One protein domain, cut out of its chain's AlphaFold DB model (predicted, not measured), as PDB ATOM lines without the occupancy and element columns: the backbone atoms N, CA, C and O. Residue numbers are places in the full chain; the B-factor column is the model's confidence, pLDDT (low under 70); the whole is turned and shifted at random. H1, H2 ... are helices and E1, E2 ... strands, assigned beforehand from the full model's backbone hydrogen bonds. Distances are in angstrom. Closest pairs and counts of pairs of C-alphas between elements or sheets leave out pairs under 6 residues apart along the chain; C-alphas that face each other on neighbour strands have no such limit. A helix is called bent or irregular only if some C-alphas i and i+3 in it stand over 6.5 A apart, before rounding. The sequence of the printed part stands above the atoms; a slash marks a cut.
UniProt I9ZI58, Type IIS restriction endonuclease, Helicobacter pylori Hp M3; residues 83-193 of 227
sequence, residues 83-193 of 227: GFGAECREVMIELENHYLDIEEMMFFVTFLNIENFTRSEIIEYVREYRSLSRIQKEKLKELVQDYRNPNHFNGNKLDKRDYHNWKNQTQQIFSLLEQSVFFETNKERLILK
ATOM      1  N   GLY A  83     -38.221 -10.732  41.972       90.06
ATOM      2  CA  GLY A  83     -37.165  -9.838  41.490       90.06
ATOM      3  C   GLY A  83     -35.754 -10.434  41.481       90.06
ATOM      4  O   GLY A  83     -34.806  -9.727  41.154       90.06
ATOM      5  N   PHE A  84     -35.577 -11.724  41.796       92.44
ATOM      6  CA  PHE A  84     -34.249 -12.353  41.786       92.44
ATOM      7  C   PHE A  84     -33.540 -12.262  40.425       92.44
ATOM      8  O   PHE A  84     -32.317 -12.141  40.374       92.44
ATOM      9  N   GLY A  85     -34.286 -12.321  39.315       92.75
ATOM     10  CA  GLY A  85     -33.710 -12.182  37.979       92.75
ATOM     11  C   GLY A  85     -33.171 -10.773  37.740       92.75
ATOM     12  O   GLY A  85     -32.044 -10.625  37.262       92.75
ATOM     13  N   ALA A  86     -33.915  -9.746  38.151       91.38
ATOM     14  CA  ALA A  86     -33.435  -8.365  38.145       91.38
ATOM     15  C   ALA A  86     -32.152  -8.196  38.980       91.38
ATOM     16  O   ALA A  86     -31.178  -7.643  38.472       91.38
ATOM     17  N   GLU A  87     -32.106  -8.748  40.194       92.81
ATOM     18  CA  GLU A  87     -30.912  -8.703  41.049       92.81
ATOM     19  C   GLU A  87     -29.698  -9.394  40.405       92.81
ATOM     20  O   GLU A  87     -28.595  -8.847  40.401       92.81
ATOM     21  N   CYS A  88     -29.892 -10.558  39.769       94.50
ATOM     22  CA  CYS A  88     -28.824 -11.231  39.020       94.50
ATOM     23  C   CYS A  88     -28.261 -10.343  37.901       94.50
ATOM     24  O   CYS A  88     -27.048 -10.311  37.690       94.50
ATOM     25  N   ARG A  89     -29.133  -9.626  37.178       93.12
ATOM     26  CA  ARG A  89     -28.718  -8.694  36.120       93.12
ATOM     27  C   ARG A  89     -27.903  -7.541  36.702       93.12
ATOM     28  O   ARG A  89     -26.860  -7.218  36.141       93.12
ATOM     29  N   GLU A  90     -28.350  -6.943  37.801       92.62
ATOM     30  CA  GLU A  90     -27.621  -5.840  38.440       92.62
ATOM     31  C   GLU A  90     -26.247  -6.288  38.958       92.62
ATOM     32  O   GLU A  90     -25.252  -5.615  38.698       92.62
ATOM     33  N   VAL A  91     -26.150  -7.470  39.577       94.69
ATOM     34  CA  VAL A  91     -24.857  -8.054  39.980       94.69
ATOM     35  C   VAL A  91     -23.914  -8.215  38.787       94.69
ATOM     36  O   VAL A  91     -22.744  -7.854  38.878       94.69
ATOM     37  N   MET A  92     -24.394  -8.733  37.651       94.94
ATOM     38  CA  MET A  92     -23.572  -8.872  36.440       94.94
ATOM     39  C   MET A  92     -23.087  -7.517  35.904       94.94
ATOM     40  O   MET A  92     -21.915  -7.381  35.546       94.94
ATOM     41  N   ILE A  93     -23.965  -6.509  35.884       92.06
ATOM     42  CA  ILE A  93     -23.628  -5.149  35.442       92.06
ATOM     43  C   ILE A  93     -22.546  -4.541  36.346       92.06
ATOM     44  O   ILE A  93     -21.540  -4.055  35.836       92.06
ATOM     45  N   GLU A  94     -22.705  -4.613  37.668       93.94
ATOM     46  CA  GLU A  94     -21.744  -4.045  38.630       93.94
ATOM     47  C   GLU A  94     -20.418  -4.817  38.704       93.94
ATOM     48  O   GLU A  94     -19.369  -4.261  39.043       93.94
ATOM     49  N   LEU A  95     -20.428  -6.105  38.363       93.69
ATOM     50  CA  LEU A  95     -19.210  -6.891  38.161       93.69
ATOM     51  C   LEU A  95     -18.490  -6.559  36.846       93.69
ATOM     52  O   LEU A  95     -17.431  -7.139  36.602       93.69
ATOM     53  N   GLU A  96     -19.067  -5.697  36.001       90.88
ATOM     54  CA  GLU A  96     -18.604  -5.396  34.642       90.88
ATOM     55  C   GLU A  96     -18.392  -6.671  33.805       90.88
ATOM     56  O   GLU A  96     -17.485  -6.773  32.976       90.88
ATOM     57  N   ASN A  97     -19.229  -7.689  34.033       86.81
ATOM     58  CA  ASN A  97     -19.097  -8.988  33.388       86.81
ATOM     59  C   ASN A  97     -20.463  -9.556  32.999       86.81
ATOM     60  O   ASN A  97     -21.392  -9.611  33.794       86.81
ATOM     61  N   HIS A  98     -20.566 -10.069  31.779       90.25
ATOM     62  CA  HIS A  98     -21.826 -10.525  31.195       90.25
ATOM     63  C   HIS A  98     -22.195 -11.959  31.587       90.25
ATOM     64  O   HIS A  98     -23.024 -12.573  30.920       90.25
ATOM     65  N   TYR A  99     -21.573 -12.535  32.618       95.31
ATOM     66  CA  TYR A  99     -21.927 -13.870  33.085       95.31
ATOM     67  C   TYR A  99     -21.656 -14.092  34.577       95.31
ATOM     68  O   TYR A  99     -20.823 -13.422  35.195       95.31
ATOM     69  N   LEU A 100     -22.343 -15.103  35.113       97.25
ATOM     70  CA  LEU A 100     -22.086 -15.743  36.401       97.25
ATOM     71  C   LEU A 100     -21.836 -17.235  36.173       97.25
ATOM     72  O   LEU A 100     -22.642 -17.908  35.523       97.25
ATOM     73  N   ASP A 101     -20.730 -17.750  36.705       96.88
ATOM     74  CA  ASP A 101     -20.469 -19.191  36.760       96.88
ATOM     75  C   ASP A 101     -21.390 -19.865  37.796       96.88
ATOM     76  O   ASP A 101     -21.857 -19.247  38.754       96.88
ATOM     77  N   ILE A 102     -21.655 -21.162  37.628       97.12
ATOM     78  CA  ILE A 102     -22.551 -21.911  38.518       97.12
ATOM     79  C   ILE A 102     -22.086 -21.900  39.976       97.12
ATOM     80  O   ILE A 102     -22.917 -21.828  40.874       97.12
ATOM     81  N   GLU A 103     -20.775 -21.930  40.214       97.44
ATOM     82  CA  GLU A 103     -20.210 -21.859  41.564       97.44
ATOM     83  C   GLU A 103     -20.370 -20.457  42.164       97.44
ATOM     84  O   GLU A 103     -20.686 -20.347  43.341       97.44
ATOM     85  N   GLU A 104     -20.271 -19.393  41.358       97.50
ATOM     86  CA  GLU A 104     -20.546 -18.018  41.807       97.50
ATOM     87  C   GLU A 104     -22.022 -17.861  42.191       97.50
ATOM     88  O   GLU A 104     -22.352 -17.281  43.229       97.50
ATOM     89  N   MET A 105     -22.914 -18.440  41.380       96.31
ATOM     90  CA  MET A 105     -24.341 -18.463  41.672       96.31
ATOM     91  C   MET A 105     -24.640 -19.246  42.952       96.31
ATOM     92  O   MET A 105     -25.343 -18.738  43.821       96.31
ATOM     93  N   MET A 106     -24.108 -20.468  43.069       95.12
ATOM     94  CA  MET A 106     -24.290 -21.323  44.242       95.12
ATOM     95  C   MET A 106     -23.749 -20.651  45.501       95.12
ATOM     96  O   MET A 106     -24.489 -20.464  46.456       95.12
ATOM     97  N   PHE A 107     -22.468 -20.299  45.524       95.00
ATOM     98  CA  PHE A 107     -21.799 -19.909  46.761       95.00
ATOM     99  C   PHE A 107     -22.189 -18.516  47.242       95.00
ATOM    100  O   PHE A 107     -22.129 -18.282  48.445       95.00
ATOM    101  N   PHE A 108     -22.613 -17.621  46.342       95.62
ATOM    102  CA  PHE A 108     -22.819 -16.214  46.685       95.62
ATOM    103  C   PHE A 108     -24.178 -15.690  46.213       95.62
ATOM    104  O   PHE A 108     -25.004 -15.296  47.027       95.62
ATOM    105  N   VAL A 109     -24.468 -15.710  44.910       95.38
ATOM    106  CA  VAL A 109     -25.596 -14.920  44.372       95.38
ATOM    107  C   VAL A 109     -26.964 -15.415  44.852       95.38
ATOM    108  O   VAL A 109     -27.849 -14.597  45.094       95.38
ATOM    109  N   THR A 110     -27.157 -16.719  45.097       92.38
ATOM    110  CA  THR A 110     -28.433 -17.214  45.655       92.38
ATOM    111  C   THR A 110     -28.766 -16.670  47.050       92.38
ATOM    112  O   THR A 110     -29.919 -16.766  47.467       92.38
ATOM    113  N   PHE A 111     -27.804 -16.074  47.763       90.56
ATOM    114  CA  PHE A 111     -28.013 -15.530  49.106       90.56
ATOM    115  C   PHE A 111     -28.682 -14.149  49.132       90.56
ATOM    116  O   PHE A 111     -29.209 -13.782  50.182       90.56
ATOM    117  N   LEU A 112     -28.771 -13.442  47.995       86.81
ATOM    118  CA  LEU A 112     -29.416 -12.120  47.878       86.81
ATOM    119  C   LEU A 112     -30.853 -12.066  48.428       86.81
ATOM    120  O   LEU A 112     -31.311 -11.013  48.850       86.81
ATOM    121  N   ASN A 113     -31.561 -13.202  48.428       71.00
ATOM    122  CA  ASN A 113     -32.964 -13.302  48.845       71.00
ATOM    123  C   ASN A 113     -33.192 -14.203  50.071       71.00
ATOM    124  O   ASN A 113     -34.342 -14.520  50.387       71.00
ATOM    125  N   ILE A 114     -32.125 -14.677  50.720       70.56
ATOM    126  CA  ILE A 114     -32.211 -15.687  51.790       70.56
ATOM    127  C   ILE A 114     -31.614 -15.174  53.103       70.56
ATOM    128  O   ILE A 114     -32.143 -15.494  54.166       70.56
ATOM    129  N   GLU A 115     -30.553 -14.368  53.047       68.62
ATOM    130  CA  GLU A 115     -29.827 -13.900  54.231       68.62
ATOM    131  C   GLU A 115     -29.662 -12.373  54.230       68.62
ATOM    132  O   GLU A 115     -29.971 -11.704  53.248       68.62
ATOM    133  N   ASN A 116     -29.170 -11.808  55.338       77.69
ATOM    134  CA  ASN A 116     -28.928 -10.368  55.498       77.69
ATOM    135  C   ASN A 116     -27.682  -9.881  54.727       77.69
ATOM    136  O   ASN A 116     -26.981  -8.996  55.208       77.69
ATOM    137  N   PHE A 117     -27.384 -10.467  53.565       86.62
ATOM    138  CA  PHE A 117     -26.299 -10.000  52.710       86.62
ATOM    139  C   PHE A 117     -26.803  -8.921  51.768       86.62
ATOM    140  O   PHE A 117     -27.804  -9.076  51.065       86.62
ATOM    141  N   THR A 118     -26.067  -7.825  51.723       89.88
ATOM    142  CA  THR A 118     -26.255  -6.778  50.733       89.88
ATOM    143  C   THR A 118     -25.691  -7.217  49.385       89.88
ATOM    144  O   THR A 118     -24.752  -8.010  49.287       89.88
ATOM    145  N   ARG A 119     -26.226  -6.642  48.307       91.06
ATOM    146  CA  ARG A 119     -25.696  -6.838  46.953       91.06
ATOM    147  C   ARG A 119     -24.207  -6.488  46.847       91.06
ATOM    148  O   ARG A 119     -23.477  -7.194  46.159       91.06
ATOM    149  N   SER A 120     -23.751  -5.458  47.562       93.00
ATOM    150  CA  SER A 120     -22.339  -5.058  47.598       93.00
ATOM    151  C   SER A 120     -21.438  -6.153  48.174       93.00
ATOM    152  O   SER A 120     -20.416  -6.462  47.568       93.00
ATOM    153  N   GLU A 121     -21.842  -6.790  49.280       94.25
ATOM    154  CA  GLU A 121     -21.095  -7.913  49.874       94.25
ATOM    155  C   GLU A 121     -21.033  -9.108  48.915       94.25
ATOM    156  O   GLU A 121     -19.970  -9.686  48.700       94.25
ATOM    157  N   ILE A 122     -22.152  -9.440  48.261       95.62
ATOM    158  CA  ILE A 122     -22.182 -10.505  47.246       95.62
ATOM    159  C   ILE A 122     -21.223 -10.199  46.090       95.62
ATOM    160  O   ILE A 122     -20.505 -11.089  45.631       95.62
ATOM    161  N   ILE A 123     -21.183  -8.951  45.620       96.06
ATOM    162  CA  ILE A 123     -20.268  -8.520  44.556       96.06
ATOM    163  C   ILE A 123     -18.808  -8.643  45.003       96.06
ATOM    164  O   ILE A 123     -17.985  -9.137  44.227       96.06
ATOM    165  N   GLU A 124     -18.476  -8.234  46.229       97.06
ATOM    166  CA  GLU A 124     -17.129  -8.402  46.788       97.06
ATOM    167  C   GLU A 124     -16.731  -9.875  46.858       97.06
ATOM    168  O   GLU A 124     -15.689 -10.237  46.312       97.06
ATOM    169  N   TYR A 125     -17.586 -10.750  47.389       96.75
ATOM    170  CA  TYR A 125     -17.294 -12.184  47.449       96.75
ATOM    171  C   TYR A 125     -17.094 -12.808  46.069       96.75
ATOM    172  O   TYR A 125     -16.187 -13.622  45.880       96.75
ATOM    173  N   VAL A 126     -17.884 -12.403  45.070       97.69
ATOM    174  CA  VAL A 126     -17.679 -12.870  43.693       97.69
ATOM    175  C   VAL A 126     -16.347 -12.360  43.135       97.69
ATOM    176  O   VAL A 126     -15.633 -13.126  42.482       97.69
ATOM    177  N   ARG A 127     -15.960 -11.104  43.394       97.69
ATOM    178  CA  ARG A 127     -14.660 -10.551  42.961       97.69
ATOM    179  C   ARG A 127     -13.486 -11.269  43.627       97.69
ATOM    180  O   ARG A 127     -12.550 -11.672  42.930       97.69
ATOM    181  N   GLU A 128     -13.553 -11.487  44.935       97.94
ATOM    182  CA  GLU A 128     -12.549 -12.238  45.691       97.94
ATOM    183  C   GLU A 128     -12.436 -13.669  45.174       97.94
ATOM    184  O   GLU A 128     -11.338 -14.110  44.824       97.94
ATOM    185  N   TYR A 129     -13.562 -14.368  45.010       98.06
ATOM    186  CA  TYR A 129     -13.579 -15.705  44.426       98.06
ATOM    187  C   TYR A 129     -12.957 -15.705  43.027       98.06
ATOM    188  O   TYR A 129     -12.126 -16.562  42.725       98.06
ATOM    189  N   ARG A 130     -13.280 -14.727  42.170       96.88
ATOM    190  CA  ARG A 130     -12.691 -14.606  40.826       96.88
ATOM    191  C   ARG A 130     -11.177 -14.424  40.855       96.88
ATOM    192  O   ARG A 130     -10.527 -14.998  39.978       96.88
ATOM    193  N   SER A 131     -10.644 -13.710  41.850       97.38
ATOM    194  CA  SER A 131      -9.204 -13.472  42.041       97.38
ATOM    195  C   SER A 131      -8.411 -14.726  42.433       97.38
ATOM    196  O   SER A 131      -7.199 -14.781  42.220       97.38
ATOM    197  N   LEU A 132      -9.087 -15.755  42.958       98.12
ATOM    198  CA  LEU A 132      -8.448 -17.017  43.313       98.12
ATOM    199  C   LEU A 132      -7.884 -17.720  42.073       98.12
ATOM    200  O   LEU A 132      -8.530 -17.829  41.023       98.12
ATOM    201  N   SER A 133      -6.694 -18.297  42.230       98.12
ATOM    202  CA  SER A 133      -6.129 -19.210  41.240       98.12
ATOM    203  C   SER A 133      -7.016 -20.443  41.059       98.12
ATOM    204  O   SER A 133      -7.785 -20.832  41.942       98.12
ATOM    205  N   ARG A 134      -6.860 -21.131  39.924       97.19
ATOM    206  CA  ARG A 134      -7.581 -22.384  39.657       97.19
ATOM    207  C   ARG A 134      -7.400 -23.411  40.782       97.19
ATOM    208  O   ARG A 134      -8.372 -24.038  41.178       97.19
ATOM    209  N   ILE A 135      -6.183 -23.553  41.311       97.88
ATOM    210  CA  ILE A 135      -5.879 -24.504  42.392       97.88
ATOM    211  C   ILE A 135      -6.641 -24.130  43.671       97.88
ATOM    212  O   ILE A 135      -7.216 -24.998  44.320       97.88
ATOM    213  N   GLN A 136      -6.694 -22.840  44.011       98.12
ATOM    214  CA  GLN A 136      -7.445 -22.361  45.174       98.12
ATOM    215  C   GLN A 136      -8.955 -22.574  45.011       98.12
ATOM    216  O   GLN A 136      -9.603 -22.996  45.965       98.12
ATOM    217  N   LYS A 137      -9.511 -22.343  43.812       98.19
ATOM    218  CA  LYS A 137     -10.933 -22.610  43.522       98.19
ATOM    219  C   LYS A 137     -11.280 -24.090  43.664       98.19
ATOM    220  O   LYS A 137     -12.257 -24.413  44.329       98.19
ATOM    221  N   GLU A 138     -10.455 -24.982  43.112       97.56
ATOM    222  CA  GLU A 138     -10.648 -26.429  43.286       97.56
ATOM    223  C   GLU A 138     -10.551 -26.829  44.762       97.56
ATOM    224  O   GLU A 138     -11.390 -27.579  45.252       97.56
ATOM    225  N   LYS A 139      -9.602 -26.260  45.519       97.69
ATOM    226  CA  LYS A 139      -9.495 -26.551  46.953       97.69
ATOM    227  C   LYS A 139     -10.711 -26.068  47.743       97.69
ATOM    228  O   LYS A 139     -11.200 -26.792  48.607       97.69
ATOM    229  N   LEU A 140     -11.217 -24.872  47.445       97.06
ATOM    230  CA  LEU A 140     -12.451 -24.360  48.042       97.06
ATOM    231  C   LEU A 140     -13.632 -25.280  47.718       97.06
ATOM    232  O   LEU A 140     -14.395 -25.643  48.609       97.06
ATOM    233  N   LYS A 141     -13.755 -25.707  46.461       96.88
ATOM    234  CA  LYS A 141     -14.792 -26.642  46.026       96.88
ATOM    235  C   LYS A 141     -14.722 -27.974  46.767       96.88
ATOM    236  O   LYS A 141     -15.761 -28.432  47.231       96.88
ATOM    237  N   GLU A 142     -13.538 -28.564  46.916       97.25
ATOM    238  CA  GLU A 142     -13.337 -29.791  47.702       97.25
ATOM    239  C   GLU A 142     -13.816 -29.615  49.148       97.25
ATOM    240  O   GLU A 142     -14.557 -30.453  49.658       97.25
ATOM    241  N   LEU A 143     -13.446 -28.502  49.797       96.94
ATOM    242  CA  LEU A 143     -13.870 -28.199  51.169       96.94
ATOM    243  C   LEU A 143     -15.395 -28.064  51.273       96.94
ATOM    244  O   LEU A 143     -16.009 -28.603  52.194       96.94
ATOM    245  N   VAL A 144     -16.024 -27.376  50.318       96.12
ATOM    246  CA  VAL A 144     -17.485 -27.225  50.289       96.12
ATOM    247  C   VAL A 144     -18.172 -28.566  50.024       96.12
ATOM    248  O   VAL A 144     -19.207 -28.845  50.630       96.12
ATOM    249  N   GLN A 145     -17.621 -29.406  49.146       96.31
ATOM    250  CA  GLN A 145     -18.148 -30.744  48.865       96.31
ATOM    251  C   GLN A 145     -18.084 -31.651  50.093       96.31
ATOM    252  O   GLN A 145     -19.071 -32.320  50.394       96.31
ATOM    253  N   ASP A 146     -16.970 -31.627  50.822       96.06
ATOM    254  CA  ASP A 146     -16.801 -32.378  52.065       96.06
ATOM    255  C   ASP A 146     -17.781 -31.904  53.153       96.06
ATOM    256  O   ASP A 146     -18.511 -32.701  53.751       96.06
ATOM    257  N   TYR A 147     -17.910 -30.584  53.325       93.94
ATOM    258  CA  TYR A 147     -18.881 -29.989  54.247       93.94
ATOM    259  C   TYR A 147     -20.339 -30.320  53.881       93.94
ATOM    260  O   TYR A 147     -21.194 -30.493  54.751       93.94
ATOM    261  N   ARG A 148     -20.647 -30.406  52.582       93.00
ATOM    262  CA  ARG A 148     -21.977 -30.713  52.028       93.00
ATOM    263  C   ARG A 148     -22.089 -32.183  51.607       93.00
ATOM    264  O   ARG A 148     -22.793 -32.484  50.640       93.00
ATOM    265  N   ASN A 149     -21.410 -33.084  52.314       93.56
ATOM    266  CA  ASN A 149     -21.540 -34.520  52.113       93.56
ATOM    267  C   ASN A 149     -22.721 -35.065  52.939       93.56
ATOM    268  O   ASN A 149     -22.679 -35.009  54.171       93.56
ATOM    269  N   PRO A 150     -23.758 -35.651  52.313       92.75
ATOM    270  CA  PRO A 150     -24.960 -36.107  53.015       92.75
ATOM    271  C   PRO A 150     -24.703 -37.252  54.004       92.75
ATOM    272  O   PRO A 150     -25.565 -37.535  54.837       92.75
ATOM    273  N   ASN A 151     -23.547 -37.915  53.924       92.69
ATOM    274  CA  ASN A 151     -23.143 -38.964  54.861       92.69
ATOM    275  C   ASN A 151     -22.633 -38.408  56.198       92.69
ATOM    276  O   ASN A 151     -22.584 -39.150  57.173       92.69
ATOM    277  N   HIS A 152     -22.293 -37.116  56.267       92.56
ATOM    278  CA  HIS A 152     -21.889 -36.449  57.511       92.56
ATOM    279  C   HIS A 152     -23.087 -35.998  58.367       92.56
ATOM    280  O   HIS A 152     -22.900 -35.501  59.475       92.56
ATOM    281  N   PHE A 153     -24.319 -36.174  57.873       91.25
ATOM    282  CA  PHE A 153     -25.545 -35.737  58.541       91.25
ATOM    283  C   PHE A 153     -26.437 -36.934  58.884       91.25
ATOM    284  O   PHE A 153     -26.741 -37.779  58.035       91.25
ATOM    285  N   ASN A 154     -26.894 -36.972  60.133       89.50
ATOM    286  CA  ASN A 154     -27.911 -37.909  60.604       89.50
ATOM    287  C   ASN A 154     -29.319 -37.357  60.331       89.50
ATOM    288  O   ASN A 154     -29.488 -36.159  60.127       89.50
ATOM    289  N   GLY A 155     -30.333 -38.224  60.372       89.88
ATOM    290  CA  GLY A 155     -31.735 -37.829  60.201       89.88
ATOM    291  C   GLY A 155     -32.313 -38.155  58.822       89.88
ATOM    292  O   GLY A 155     -31.820 -39.031  58.101       89.88
ATOM    293  N   ASN A 156     -33.418 -37.493  58.487       88.75
ATOM    294  CA  ASN A 156     -34.165 -37.717  57.254       88.75
ATOM    295  C   ASN A 156     -33.580 -36.896  56.084       88.75
ATOM    296  O   ASN A 156     -32.590 -36.183  56.218       88.75
ATOM    297  N   LYS A 157     -34.183 -36.998  54.891       84.06
ATOM    298  CA  LYS A 157     -33.684 -36.323  53.677       84.06
ATOM    299  C   LYS A 157     -33.567 -34.795  53.820       84.06
ATOM    300  O   LYS A 157     -32.710 -34.214  53.165       84.06
ATOM    301  N   LEU A 158     -34.419 -34.160  54.626       85.12
ATOM    302  CA  LEU A 158     -34.418 -32.710  54.844       85.12
ATOM    303  C   LEU A 158     -33.259 -32.256  55.742       85.12
ATOM    304  O   LEU A 158     -32.827 -31.113  55.630       85.12
ATOM    305  N   ASP A 159     -32.729 -33.156  56.571       85.62
ATOM    306  CA  ASP A 159     -31.611 -32.879  57.482       85.62
ATOM    307  C   ASP A 159     -30.247 -32.967  56.773       85.62
ATOM    308  O   ASP A 159     -29.223 -32.511  57.285       85.62
ATOM    309  N   LYS A 160     -30.221 -33.551  55.569       90.62
ATOM    310  CA  LYS A 160     -28.994 -33.805  54.812       90.62
ATOM    311  C   LYS A 160     -28.622 -32.639  53.908       90.62
ATOM    312  O   LYS A 160     -29.444 -32.085  53.180       90.62
ATOM    313  N   ARG A 161     -27.327 -32.329  53.887       90.50
ATOM    314  CA  ARG A 161     -26.729 -31.374  52.953       90.50
ATOM    315  C   ARG A 161     -26.064 -32.131  51.817       90.50
ATOM    316  O   ARG A 161     -25.324 -33.069  52.071       90.50
ATOM    317  N   ASP A 162     -26.333 -31.714  50.587       94.00
ATOM    318  CA  ASP A 162     -25.828 -32.381  49.388       94.00
ATOM    319  C   ASP A 162     -25.390 -31.331  48.359       94.00
ATOM    320  O   ASP A 162     -26.182 -30.477  47.940       94.00
ATOM    321  N   TYR A 163     -24.108 -31.369  47.994       95.94
ATOM    322  CA  TYR A 163     -23.516 -30.480  46.995       95.94
ATOM    323  C   TYR A 163     -24.123 -30.668  45.598       95.94
ATOM    324  O   TYR A 163     -24.440 -29.687  44.924       95.94
ATOM    325  N   HIS A 164     -24.316 -31.910  45.151       94.62
ATOM    326  CA  HIS A 164     -24.869 -32.200  43.829       94.62
ATOM    327  C   HIS A 164     -26.332 -31.785  43.739       94.62
ATOM    328  O   HIS A 164     -26.743 -31.213  42.729       94.62
ATOM    329  N   ASN A 165     -27.111 -32.004  44.799       93.69
ATOM    330  CA  ASN A 165     -28.482 -31.511  44.849       93.69
ATOM    331  C   ASN A 165     -28.533 -29.977  44.787       93.69
ATOM    332  O   ASN A 165     -29.357 -29.435  44.057       93.69
ATOM    333  N   TRP A 166     -27.629 -29.281  45.488       94.19
ATOM    334  CA  TRP A 166     -27.529 -27.821  45.404       94.19
ATOM    335  C   TRP A 166     -27.176 -27.357  43.987       94.19
ATOM    336  O   TRP A 166     -27.880 -26.515  43.435       94.19
ATOM    337  N   LYS A 167     -26.178 -27.983  43.346       96.31
ATOM    338  CA  LYS A 167     -25.828 -27.699  41.945       96.31
ATOM    339  C   LYS A 167     -27.025 -27.905  41.013       96.31
ATOM    340  O   LYS A 167     -27.313 -27.047  40.182       96.31
ATOM    341  N   ASN A 168     -27.759 -29.008  41.175       95.06
ATOM    342  CA  ASN A 168     -28.949 -29.304  40.376       95.06
ATOM    343  C   ASN A 168     -30.050 -28.251  40.572       95.06
ATOM    344  O   ASN A 168     -30.687 -27.843  39.602       95.06
ATOM    345  N   GLN A 169     -30.273 -27.792  41.806       93.69
ATOM    346  CA  GLN A 169     -31.219 -26.712  42.096       93.69
ATOM    347  C   GLN A 169     -30.780 -25.398  41.440       93.69
ATOM    348  O   GLN A 169     -31.599 -24.728  40.814       93.69
ATOM    349  N   THR A 170     -29.490 -25.067  41.472       95.44
ATOM    350  CA  THR A 170     -28.969 -23.882  40.780       95.44
ATOM    351  C   THR A 170     -29.133 -23.973  39.261       95.44
ATOM    352  O   THR A 170     -29.509 -22.995  38.620       95.44
ATOM    353  N   GLN A 171     -28.959 -25.153  38.662       95.75
ATOM    354  CA  GLN A 171     -29.248 -25.350  37.234       95.75
ATOM    355  C   GLN A 171     -30.738 -25.186  36.903       95.75
ATOM    356  O   GLN A 171     -31.081 -24.704  35.821       95.75
ATOM    357  N   GLN A 172     -31.636 -25.551  37.823       93.69
ATOM    358  CA  GLN A 172     -33.068 -25.274  37.668       93.69
ATOM    359  C   GLN A 172     -33.346 -23.769  37.720       93.69
ATOM    360  O   GLN A 172     -34.120 -23.282  36.900       93.69
ATOM    361  N   ILE A 173     -32.670 -23.026  38.603       93.88
ATOM    362  CA  ILE A 173     -32.733 -21.555  38.628       93.88
ATOM    363  C   ILE A 173     -32.279 -20.982  37.280       93.88
ATOM    364  O   ILE A 173     -33.003 -20.181  36.693       93.88
ATOM    365  N   PHE A 174     -31.148 -21.438  36.730       96.00
ATOM    366  CA  PHE A 174     -30.699 -21.016  35.395       96.00
ATOM    367  C   PHE A 174     -31.738 -21.318  34.311       96.00
ATOM    368  O   PHE A 174     -32.002 -20.467  33.468       96.00
ATOM    369  N   SER A 175     -32.373 -22.490  34.365       93.06
ATOM    370  CA  SER A 175     -33.413 -22.886  33.405       93.06
ATOM    371  C   SER A 175     -34.683 -22.031  33.510       93.06
ATOM    372  O   SER A 175     -35.422 -21.911  32.536       93.06
ATOM    373  N   LEU A 176     -34.975 -21.462  34.683       91.69
ATOM    374  CA  LEU A 176     -36.063 -20.495  34.857       91.69
ATOM    375  C   LEU A 176     -35.658 -19.117  34.327       91.69
ATOM    376  O   LEU A 176     -36.422 -18.502  33.590       91.69
ATOM    377  N   LEU A 177     -34.448 -18.656  34.655       93.25
ATOM    378  CA  LEU A 177     -33.937 -17.355  34.221       93.25
ATOM    379  C   LEU A 177     -33.741 -17.277  32.700       93.25
ATOM    380  O   LEU A 177     -34.050 -16.245  32.115       93.25
ATOM    381  N   GLU A 178     -33.313 -18.361  32.043       94.00
ATOM    382  CA  GLU A 178     -33.178 -18.458  30.576       94.00
ATOM    383  C   GLU A 178     -34.496 -18.195  29.831       94.00
ATOM    384  O   GLU A 178     -34.494 -17.756  28.680       94.00
ATOM    385  N   GLN A 179     -35.635 -18.443  30.480       90.25
ATOM    386  CA  GLN A 179     -36.942 -18.188  29.881       90.25
ATOM    387  C   GLN A 179     -37.291 -16.693  29.830       90.25
ATOM    388  O   GLN A 179     -38.270 -16.320  29.179       90.25
ATOM    389  N   SER A 180     -36.511 -15.840  30.499       89.94
ATOM    390  CA  SER A 180     -36.636 -14.393  30.383       89.94
ATOM    391  C   SER A 180     -35.954 -13.865  29.116       89.94
ATOM    392  O   SER A 180     -35.085 -14.496  28.501       89.94
ATOM    393  N   VAL A 181     -36.315 -12.643  28.730       89.94
ATOM    394  CA  VAL A 181     -35.653 -11.950  27.615       89.94
ATOM    395  C   VAL A 181     -34.211 -11.546  27.924       89.94
ATOM    396  O   VAL A 181     -33.480 -11.222  26.996       89.94
ATOM    397  N   PHE A 182     -33.778 -11.590  29.186       90.69
ATOM    398  CA  PHE A 182     -32.483 -11.049  29.606       90.69
ATOM    399  C   PHE A 182     -31.357 -12.075  29.616       90.69
ATOM    400  O   PHE A 182     -30.201 -11.684  29.490       90.69
ATOM    401  N   PHE A 183     -31.655 -13.369  29.754       94.19
ATOM    402  CA  PHE A 183     -30.617 -14.367  30.014       94.19
ATOM    403  C   PHE A 183     -30.572 -15.489  28.986       94.19
ATOM    404  O   PHE A 183     -31.585 -15.879  28.409       94.19
ATOM    405  N   GLU A 184     -29.380 -16.041  28.803       95.00
ATOM    406  CA  GLU A 184     -29.139 -17.348  28.195       95.00
ATOM    407  C   GLU A 184     -28.264 -18.204  29.125       95.00
ATOM    408  O   GLU A 184     -27.624 -17.692  30.046       95.00
ATOM    409  N   THR A 185     -28.231 -19.524  28.922       94.44
ATOM    410  CA  THR A 185     -27.382 -20.407  29.731       94.44
ATOM    411  C   THR A 185     -26.780 -21.549  28.922       94.44
ATOM    412  O   THR A 185     -27.352 -22.043  27.954       94.44
ATOM    413  N   ASN A 186     -25.608 -22.014  29.355       91.81
ATOM    414  CA  ASN A 186     -25.015 -23.276  28.905       91.81
ATOM    415  C   ASN A 186     -25.008 -24.353  30.011       91.81
ATOM    416  O   ASN A 186     -24.264 -25.326  29.906       91.81
ATOM    417  N   LYS A 187     -25.831 -24.175  31.058       87.88
ATOM    418  CA  LYS A 187     -25.918 -24.960  32.311       87.88
ATOM    419  C   LYS A 187     -24.800 -24.748  33.328       87.88
ATOM    420  O   LYS A 187     -25.029 -25.001  34.508       87.88
ATOM    421  N   GLU A 188     -23.625 -24.298  32.908       94.31
ATOM    422  CA  GLU A 188     -22.518 -23.972  33.819       94.31
ATOM    423  C   GLU A 188     -22.366 -22.456  34.010       94.31
ATOM    424  O   GLU A 188     -21.755 -22.023  34.977       94.31
ATOM    425  N   ARG A 189     -22.965 -21.652  33.123       96.56
ATOM    426  CA  ARG A 189     -23.006 -20.187  33.185       96.56
ATOM    427  C   ARG A 189     -24.400 -19.656  32.920       96.56
ATOM    428  O   ARG A 189     -25.077 -20.148  32.015       96.56
ATOM    429  N   LEU A 190     -24.780 -18.621  33.654       97.25
ATOM    430  CA  LEU A 190     -25.857 -17.710  33.287       97.25
ATOM    431  C   LEU A 190     -25.226 -16.500  32.607       97.25
ATOM    432  O   LEU A 190     -24.299 -15.916  33.160       97.25
ATOM    433  N   ILE A 191     -25.695 -16.150  31.418       96.69
ATOM    434  CA  ILE A 191     -25.104 -15.115  30.571       96.69
ATOM    435  C   ILE A 191     -26.166 -14.048  30.315       96.69
ATOM    436  O   ILE A 191     -27.309 -14.370  29.982       96.69
ATOM    437  N   LEU A 192     -25.789 -12.782  30.470       94.00
ATOM    438  CA  LEU A 192     -26.627 -11.639  30.138       94.00
ATOM    439  C   LEU A 192     -26.639 -11.445  28.619       94.00
ATOM    440  O   LEU A 192     -25.595 -11.217  28.003       94.00
ATOM    441  N   LYS A 193     -27.825 -11.498  28.013       89.88
ATOM    442  CA  LYS A 193     -28.013 -11.162  26.600       89.88
ATOM    443  C   LYS A 193     -27.686  -9.685  26.414       89.88
ATOM    444  O   LYS A 193     -28.308  -8.816  27.021       89.88
TER     445      LYS A 193
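Overview. This is residues 83 to 193 of the 227 residues of the protein "Type IIS restriction endonuclease" of Helicobacter pylori Hp M3 (UniProt I9ZI58). A small sheet of three strands, E1, E3 and E2, has H1 and H6 over one face, while short H2 lies in the middle of the domain. The longer helices H4, H5 and H6 go round H2 one after another, with a corner between H4 and H5 and another where the end of H5 comes near the start of H6; the long link of residues 148 to 162 makes the end far from the sheet. The printed part has 111 residues, with six named helices and three named strands in the order H1 E1 H2 H3 H4 H5 H6 E2 E3; the sheet runs E1 E3 E2, antiparallel throughout, and the class is mostly helix. The whole is compact, with a radius of gyration of the C-alphas of 14.5 A and spans of 42 by 31 by 29 A.

Along the chain. H1 is residues 84 to 94, 15.3 A long, and begins at C-alpha 84 (-34.249, -12.353, 41.786). E1, residues 99 to 101, is followed directly by H2, residues 102 to 107. H3 is residues 109 to 113 and only just irregular: C-alphas 110 and 113 are 6.8 A apart. H4 is residues 119 to 131, 18.4 A, and H5 residues 134 to 147, 20.0 A. H6, residues 163 to 177, 21.1 A, begins at C-alpha 163 (-23.516, -30.480, 46.995). E2 is residues 183 to 185, and E3, residues 189 to 192, ends at C-alpha 192 (-26.627, -11.639, 30.138).

Arrangement. E3 is the inner strand; N 100 and O 190 are 2.9 A apart towards E1, and N 191 and O 184 2.8 A towards the hairpin partner E2. H1 and H6 are on the same face of the sheet, two layers, helices on one face; H1 runs across the strands at a height over the sheet of 9.1 A, and H6 lies over E2 at 10.3 A. H2 only grazes the sheet. It touches residues 166 to 171 of H6, the closest C-alphas, of Met 106 and Thr 170, being 6.4 A apart. H3 touches H1, C-alphas 113 and 84 closest at 7.2 A, and residues 119 to 122 of H4, C-alphas 109 and 122 closest at 6.3 A. H4 and H1 only just touch, with 3 pairs of C-alphas within 8 A, Val 91 and Ile 123 closest at 6.5 A. H5 is close to but not clearly touching H6, C-alphas 145 and 163 closest at 5.7 A. Every O i to N i+4 pair is within hydrogen-bond range in H1, H2, H4, H5 and H6; in H3 0 of 1 is, and 1 of 2 O i to N i+3 pairs.

Size, cuts and confidence. The C-alphas farthest apart, of Glu 96 and Gly 155, are 43.3 A apart. The printed part has no cut. The link from H5 to H6, 15 residues, is long; the others are tight. Mean pLDDT of the printed part is 93.1, and residue 115 alone is under 70.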